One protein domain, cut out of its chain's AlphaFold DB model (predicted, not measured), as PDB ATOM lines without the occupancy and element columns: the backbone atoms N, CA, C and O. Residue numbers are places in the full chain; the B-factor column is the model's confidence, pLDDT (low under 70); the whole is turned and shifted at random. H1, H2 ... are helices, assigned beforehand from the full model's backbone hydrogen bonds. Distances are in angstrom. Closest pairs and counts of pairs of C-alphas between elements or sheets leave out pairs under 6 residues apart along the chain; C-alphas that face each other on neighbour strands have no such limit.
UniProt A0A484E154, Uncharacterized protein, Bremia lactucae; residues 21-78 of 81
ATOM      1  N   GLU A  21     221.194 188.491 152.145       81.19
ATOM      2  CA  GLU A  21     221.931 188.204 153.380       81.19
ATOM      3  C   GLU A  21     223.266 188.955 153.437       81.19
ATOM      4  O   GLU A  21     223.525 189.606 154.449       81.19
ATOM      5  N   ASP A  22     224.021 188.990 152.336       84.94
ATOM      6  CA  ASP A  22     225.269 189.756 152.234       84.94
ATOM      7  C   ASP A  22     225.010 191.256 152.443       84.94
ATOM      8  O   ASP A  22     225.713 191.919 153.207       84.94
ATOM      9  N   LEU A  23     223.915 191.781 151.880       84.50
ATOM     10  CA  LEU A  23     223.465 193.153 152.136       84.50
ATOM     11  C   LEU A  23     223.179 193.400 153.629       84.50
ATOM     12  O   LEU A  23     223.580 194.425 154.187       84.50
ATOM     13  N   LYS A  24     222.496 192.472 154.311       84.50
ATOM     14  CA  LYS A  24     222.217 192.591 155.755       84.50
ATOM     15  C   LYS A  24     223.502 192.560 156.582       84.50
ATOM     16  O   LYS A  24     223.600 193.309 157.560       84.50
ATOM     17  N   ASP A  25     224.467 191.726 156.208       86.06
ATOM     18  CA  ASP A  25     225.770 191.658 156.867       86.06
ATOM     19  C   ASP A  25     226.596 192.926 156.626       86.06
ATOM     20  O   ASP A  25     227.120 193.497 157.586       86.06
ATOM     21  N   ALA A  26     226.624 193.450 155.398       85.81
ATOM     22  CA  ALA A  26     227.290 194.706 155.061       85.81
ATOM     23  C   ALA A  26     226.705 195.897 155.840       85.81
ATOM     24  O   ALA A  26     227.450 196.688 156.428       85.81
ATOM     25  N   ILE A  27     225.370 195.993 155.926       82.94
ATOM     26  CA  ILE A  27     224.678 196.998 156.748       82.94
ATOM     27  C   ILE A  27     225.094 196.859 158.214       82.94
ATOM     28  O   ILE A  27     225.493 197.841 158.843       82.94
ATOM     29  N   LYS A  28     225.043 195.641 158.765       83.56
ATOM     30  CA  LYS A  28     225.436 195.398 160.155       83.56
ATOM     31  C   LYS A  28     226.893 195.767 160.412       83.56
ATOM     32  O   LYS A  28     227.169 196.376 161.438       83.56
ATOM     33  N   MET A  29     227.812 195.416 159.520       85.25
ATOM     34  CA  MET A  29     229.228 195.747 159.664       85.25
ATOM     35  C   MET A  29     229.451 197.262 159.651       85.25
ATOM     36  O   MET A  29     230.278 197.772 160.403       85.25
ATOM     37  N   ARG A  30     228.696 197.998 158.827       81.00
ATOM     38  CA  ARG A  30     228.849 199.448 158.676       81.00
ATOM     39  C   ARG A  30     228.353 200.247 159.881       81.00
ATOM     40  O   ARG A  30     228.942 201.278 160.191       81.00
ATOM     41  N   ILE A  31     227.283 199.789 160.529       79.25
ATOM     42  CA  ILE A  31     226.661 200.441 161.696       79.25
ATOM     43  C   ILE A  31     226.539 199.470 162.875       79.25
ATOM     44  O   ILE A  31     225.495 199.361 163.527       79.25
ATOM     45  N   SER A  32     227.618 198.729 163.138       79.31
ATOM     46  CA  SER A  32     227.654 197.661 164.144       79.31
ATOM     47  C   SER A  32     227.375 198.159 165.561       79.31
ATOM     48  O   SER A  32     226.861 197.411 166.386       79.31
ATOM     49  N   ASP A  33     227.686 199.426 165.838       79.31
ATOM     50  CA  ASP A  33     227.378 200.107 167.096       79.31
ATOM     51  C   ASP A  33     225.863 200.284 167.307       79.31
ATOM     52  O   ASP A  33     225.383 200.214 168.439       79.31
ATOM     53  N   LYS A  34     225.099 200.439 166.215       75.31
ATOM     54  CA  LYS A  34     223.635 200.603 166.232       75.31
ATOM     55  C   LYS A  34     222.879 199.279 166.083       75.31
ATOM     56  O   LYS A  34     221.741 199.175 166.540       75.31
ATOM     57  N   ILE A  35     223.481 198.260 165.461       75.88
ATOM     58  CA  ILE A  35     222.856 196.949 165.209       75.88
ATOM     59  C   ILE A  35     223.477 195.859 166.084       75.88
ATOM     60  O   ILE A  35     224.430 195.179 165.706       75.88
ATOM     61  N   GLN A  36     222.857 195.610 167.237       78.38
ATOM     62  CA  GLN A  36     223.314 194.572 168.171       78.38
ATOM     63  C   GLN A  36     222.765 193.167 167.862       78.38
ATOM     64  O   GLN A  36     223.265 192.164 168.372       78.38
ATOM     65  N   CYS A  37     221.734 193.051 167.021       79.31
ATOM     66  CA  CYS A  37     221.146 191.761 166.658       79.31
ATOM     67  C   CYS A  37     221.929 191.053 165.535       79.31
ATOM     68  O   CYS A  37     222.801 191.626 164.886       79.31
ATOM     69  N   ARG A  38     221.658 189.759 165.309       81.50
ATOM     70  CA  ARG A  38     222.206 189.029 164.146       81.50
ATOM     71  C   ARG A  38     221.673 189.652 162.852       81.50
ATOM     72  O   ARG A  38     220.489 189.970 162.809       81.50
ATOM     73  N   ALA A  39     222.505 189.758 161.815       82.44
ATOM     74  CA  ALA A  39     222.109 190.313 160.519       82.44
ATOM     75  C   ALA A  39     220.896 189.585 159.919       82.44
ATOM     76  O   ALA A  39     219.954 190.229 159.473       82.44
ATOM     77  N   ALA A  40     220.825 188.258 160.073       79.38
ATOM     78  CA  ALA A  40     219.668 187.443 159.685       79.38
ATOM     79  C   ALA A  40     218.326 187.889 160.311       79.38
ATOM     80  O   ALA A  40     217.260 187.571 159.791       79.38
ATOM     81  N   LYS A  41     218.347 188.636 161.427       81.12
ATOM     82  CA  LYS A  41     217.141 189.187 162.072       81.12
ATOM     83  C   LYS A  41     216.732 190.561 161.530       81.12
ATOM     84  O   LYS A  41     215.682 191.062 161.934       81.12
ATOM     85  N   LEU A  42     217.533 191.176 160.659       77.69
ATOM     86  CA  LEU A  42     217.179 192.423 159.991       77.69
ATOM     87  C   LEU A  42     216.104 192.159 158.934       77.69
ATOM     88  O   LEU A  42     216.189 191.209 158.149       77.69
ATOM     89  N   LYS A  43     215.097 193.030 158.916       76.06
ATOM     90  CA  LYS A  43     214.096 193.120 157.854       76.06
ATOM     91  C   LYS A  43     214.335 194.426 157.113       76.06
ATOM     92  O   LYS A  43     214.414 195.473 157.751       76.06
ATOM     93  N   LEU A  44     214.498 194.334 155.799       75.69
ATOM     94  CA  LEU A  44     214.705 195.483 154.928       75.69
ATOM     95  C   LEU A  44     213.379 195.797 154.241       75.69
ATOM     96  O   LEU A  44     212.726 194.892 153.720       75.69
ATOM     97  N   TYR A  45     213.002 197.069 154.268       72.06
ATOM     98  CA  TYR A  45     211.784 197.584 153.660       72.06
ATOM     99  C   TYR A  45     212.173 198.653 152.646       72.06
ATOM    100  O   TYR A  45     213.035 199.487 152.930       72.06
ATOM    101  N   LEU A  46     211.549 198.616 151.474       72.19
ATOM    102  CA  LEU A  46     211.697 199.637 150.445       72.19
ATOM    103  C   LEU A  46     210.409 200.454 150.382       72.19
ATOM    104  O   LEU A  46     209.317 199.903 150.302       72.19
ATOM    105  N   ALA A  47     210.543 201.775 150.425       70.31
ATOM    106  CA  ALA A  47     209.430 202.693 150.231       70.31
ATOM    107  C   ALA A  47     209.268 202.950 148.725       70.31
ATOM    108  O   ALA A  47     210.090 203.645 148.121       70.31
ATOM    109  N   MET A  48     208.231 202.374 148.112       66.31
ATOM    110  CA  MET A  48     207.959 202.489 146.676       66.31
ATOM    111  C   MET A  48     206.513 202.889 146.412       66.31
ATOM    112  O   MET A  48     205.605 202.341 147.014       66.31
ATOM    113  N   LYS A  49     206.298 203.783 145.447       68.31
ATOM    114  CA  LYS A  49     204.975 204.162 144.942       68.31
ATOM    115  C   LYS A  49     204.858 203.703 143.498       68.31
ATOM    116  O   LYS A  49     205.532 204.233 142.611       68.31
ATOM    117  N   GLY A  50     204.040 202.680 143.260       70.69
ATOM    118  CA  GLY A  50     204.027 201.972 141.979       70.69
ATOM    119  C   GLY A  50     205.392 201.340 141.688       70.69
ATOM    120  O   GLY A  50     205.865 200.503 142.450       70.69
ATOM    121  N   ASN A  51     206.039 201.765 140.600       69.50
ATOM    122  CA  ASN A  51     207.312 201.205 140.127       69.50
ATOM    123  C   ASN A  51     208.519 202.096 140.476       69.50
ATOM    124  O   ASN A  51     209.613 201.880 139.955       69.50
ATOM    125  N   ALA A  52     208.318 203.131 141.296       68.81
ATOM    126  CA  ALA A  52     209.333 204.120 141.629       68.81
ATOM    127  C   ALA A  52     209.593 204.164 143.136       68.81
ATOM    128  O   ALA A  52     208.674 204.011 143.940       68.81
ATOM    129  N   LEU A  53     210.845 204.428 143.515       68.81
ATOM    130  CA  LEU A  53     211.188 204.769 144.894       68.81
ATOM    131  C   LEU A  53     210.475 206.064 145.294       68.81
ATOM    132  O   LEU A  53     210.421 207.017 144.514       68.81
ATOM    133  N   LEU A  54     209.935 206.091 146.512       68.81
ATOM    134  CA  LEU A  54     209.355 207.304 147.073       68.81
ATOM    135  C   LEU A  54     210.442 208.373 147.206       68.81
ATOM    136  O   LEU A  54     211.540 208.114 147.705       68.81
ATOM    137  N   SER A  55     210.117 209.586 146.762       66.56
ATOM    138  CA  SER A  55     210.989 210.744 146.945       66.56
ATOM    139  C   SER A  55     211.104 211.095 148.430       66.56
ATOM    140  O   SER A  55     210.177 210.854 149.205       66.56
ATOM    141  N   ASP A  56     212.216 211.716 148.827       65.44
ATOM    142  CA  ASP A  56     212.470 212.157 150.207       65.44
ATOM    143  C   ASP A  56     211.372 213.064 150.781       65.44
ATOM    144  O   ASP A  56     211.200 213.128 151.993       65.44
ATOM    145  N   SER A  57     210.618 213.748 149.921       67.31
ATOM    146  CA  SER A  57     209.554 214.674 150.316       67.31
ATOM    147  C   SER A  57     208.169 214.029 150.474       67.31
ATOM    148  O   SER A  57     207.222 214.738 150.810       67.31
ATOM    149  N   GLU A  58     208.012 212.726 150.218       66.88
ATOM    150  CA  GLU A  58     206.703 212.066 150.297       66.88
ATOM    151  C   GLU A  58     206.340 211.694 151.751       66.88
ATOM    152  O   GLU A  58     207.144 211.068 152.450       66.88
ATOM    153  N   PRO A  59     205.105 211.976 152.208       69.31
ATOM    154  CA  PRO A  59     204.680 211.710 153.587       69.31
ATOM    155  C   PRO A  59     204.698 210.215 153.944       69.31
ATOM    156  O   PRO A  59     204.937 209.857 155.096       69.31
ATOM    157  N   SER A  60     204.518 209.321 152.967       64.94
ATOM    158  CA  SER A  60     204.604 207.868 153.174       64.94
ATOM    159  C   SER A  60     206.017 207.412 153.574       64.94
ATOM    160  O   SER A  60     206.167 206.394 154.247       64.94
ATOM    161  N   LYS A  61     207.068 208.181 153.242       65.25
ATOM    162  CA  LYS A  61     208.437 207.906 153.710       65.25
ATOM    163  C   LYS A  61     208.575 208.150 155.215       65.25
ATOM    164  O   LYS A  61     209.210 207.354 155.899       65.25
ATOM    165  N   GLN A  62     207.923 209.189 155.738       67.81
ATOM    166  CA  GLN A  62     207.919 209.496 157.171       67.81
ATOM    167  C   GLN A  62     207.267 208.370 157.990       67.81
ATOM    168  O   GLN A  62     207.765 208.003 159.051       67.81
ATOM    169  N   GLN A  63     206.211 207.743 157.461       66.44
ATOM    170  CA  GLN A  63     205.591 206.581 158.105       66.44
ATOM    171  C   GLN A  63     206.553 205.383 158.200       66.44
ATOM    172  O   GLN A  63     206.598 204.707 159.231       66.44
ATOM    173  N   LEU A  64     207.378 205.166 157.169       65.75
ATOM    174  CA  LEU A  64     208.402 204.120 157.166       65.75
ATOM    175  C   LEU A  64     209.476 204.360 158.240       65.75
ATOM    176  O   LEU A  64     209.893 203.420 158.919       65.75
ATOM    177  N   GLU A  65     209.908 205.610 158.424       64.38
ATOM    178  CA  GLU A  65     210.879 205.993 159.462       64.38
ATOM    179  C   GLU A  65     210.340 205.762 160.881       64.38
ATOM    180  O   GLU A  65     211.080 205.378 161.793       64.38
ATOM    181  N   GLU A  66     209.032 205.938 161.061       64.81
ATOM    182  CA  GLU A  66     208.328 205.649 162.310       64.81
ATOM    183  C   GLU A  66     208.132 204.139 162.548       64.81
ATOM    184  O   GLU A  66     207.851 203.715 163.674       64.81
ATOM    185  N   GLY A  67     208.391 203.311 161.528       59.38
ATOM    186  CA  GLY A  67     208.236 201.857 161.557       59.38
ATOM    187  C   GLY A  67     206.816 201.384 161.251       59.38
ATOM    188  O   GLY A  67     206.508 200.218 161.502       59.38
ATOM    189  N   ASN A  68     205.969 202.271 160.726       62.88
ATOM    190  CA  ASN A  68     204.633 201.943 160.257       62.88
ATOM    191  C   ASN A  68     204.725 201.455 158.806       62.88
ATOM    192  O   ASN A  68     205.434 202.033 157.984       62.88
ATOM    193  N   VAL A  69     204.037 200.356 158.508       60.06
ATOM    194  CA  VAL A  69     203.930 199.801 157.155       60.06
ATOM    195  C   VAL A  69     202.516 200.109 156.678       60.06
ATOM    196  O   VAL A  69     201.563 199.546 157.209       60.06
ATOM    197  N   ASP A  70     202.403 201.056 155.755       62.81
ATOM    198  CA  ASP A  70     201.162 201.472 155.091       62.81
ATOM    199  C   ASP A  70     200.950 200.676 153.788       62.81
ATOM    200  O   ASP A  70     201.874 199.999 153.327       62.81
ATOM    201  N   ASP A  71     199.764 200.752 153.178       59.41
ATOM    202  CA  ASP A  71     199.455 200.100 151.896       59.41
ATOM    203  C   ASP A  71     200.394 200.554 150.753       59.41
ATOM    204  O   ASP A  71     200.709 199.763 149.857       59.41
ATOM    205  N   ASP A  72     200.916 201.788 150.820       55.38
ATOM    206  CA  ASP A  72     201.942 202.316 149.906       55.38
ATOM    207  C   ASP A  72     203.378 201.853 150.246       55.38
ATOM    208  O   ASP A  72     204.328 202.151 149.524       55.38
ATOM    209  N   ILE A  73     203.587 201.119 151.343       55.97
ATOM    210  CA  ILE A  73     204.883 200.533 151.710       55.97
ATOM    211  C   ILE A  73     204.850 199.062 151.321       55.97
ATOM    212  O   ILE A  73     204.638 198.152 152.127       55.97
ATOM    213  N   ASN A  74     205.066 198.822 150.033       59.56
ATOM    214  CA  ASN A  74     205.111 197.473 149.509       59.56
ATOM    215  C   ASN A  74     206.554 196.967 149.426       59.56
ATOM    216  O   ASN A  74     207.416 197.601 148.825       59.56
ATOM    217  N   ILE A  75     206.746 195.759 149.962       55.00
ATOM    218  CA  ILE A  75     207.932 194.895 149.874       55.00
ATOM    219  C   ILE A  75     208.875 194.989 151.083       55.00
ATOM    220  O   ILE A  75     209.860 195.726 151.147       55.00
ATOM    221  N   CYS A  76     208.596 194.094 152.033       51.69
ATOM    222  CA  CYS A  76     209.629 193.464 152.841       51.69
ATOM    223  C   CYS A  76     210.459 192.584 151.895       51.69
ATOM    224  O   CYS A  76     209.905 191.667 151.287       51.69
ATOM    225  N   LEU A  77     211.761 192.845 151.761       50.91
ATOM    226  CA  LEU A  77     212.669 191.951 151.038       50.91
ATOM    227  C   LEU A  77     212.803 190.642 151.834       50.91
ATOM    228  O   LEU A  77     213.723 190.456 152.634       50.91
ATOM    229  N   ILE A  78     211.838 189.743 151.647       41.97
ATOM    230  CA  ILE A  78     211.917 188.342 152.040       41.97
ATOM    231  C   ILE A  78     212.149 187.563 150.749       41.97
ATOM    232  O   ILE A  78     211.212 187.069 150.133       41.97
TER     233      ILE A  78
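What this domain is: This is residues 21 to 78 of the 81 residues of an uncharacterized protein of Bremia lactucae (UniProt A0A484E154). Little regular structure is formed: two loose lobes stand at the ends of a thin bridge, residues 42 to 47. In one lobe residues 31 to 41 fold back beside helix H1; in the other, the short helix H2 lies at one edge, with the loops of residues 48 to 58 and 67 to 73 to one side of it, and residues 74 to 78 head back toward the first lobe. The printed part has 58 residues with two named helices, H1 then H2, and no named strand; the class is all helix, though these helices hold only 18 residues. It is only just loose, close to compact, with a radius of gyration of the C-alphas of 12.7 A, and spans 30 by 20 by 16 A.

Where its parts are: H1, residues 21 to 30, runs 14.2 A from C-alpha 21 at (221.931, 188.204, 153.380). H2, residues 59 to 66, ends with C-alpha 66 at (208.328, 205.649, 162.310).

How they stand to each other: H1 and H2 are apart. In both, every O i to N i+4 pair is within hydrogen-bond range.

The domain as a whole: The farthest C-alphas, of Asp 33 and Gly 50, are 34.3 A apart. The printed part has no cut. The link from H1 to H2, 28 residues, is long. Residues 48 to 49 and 51 to 78 have pLDDT under 70.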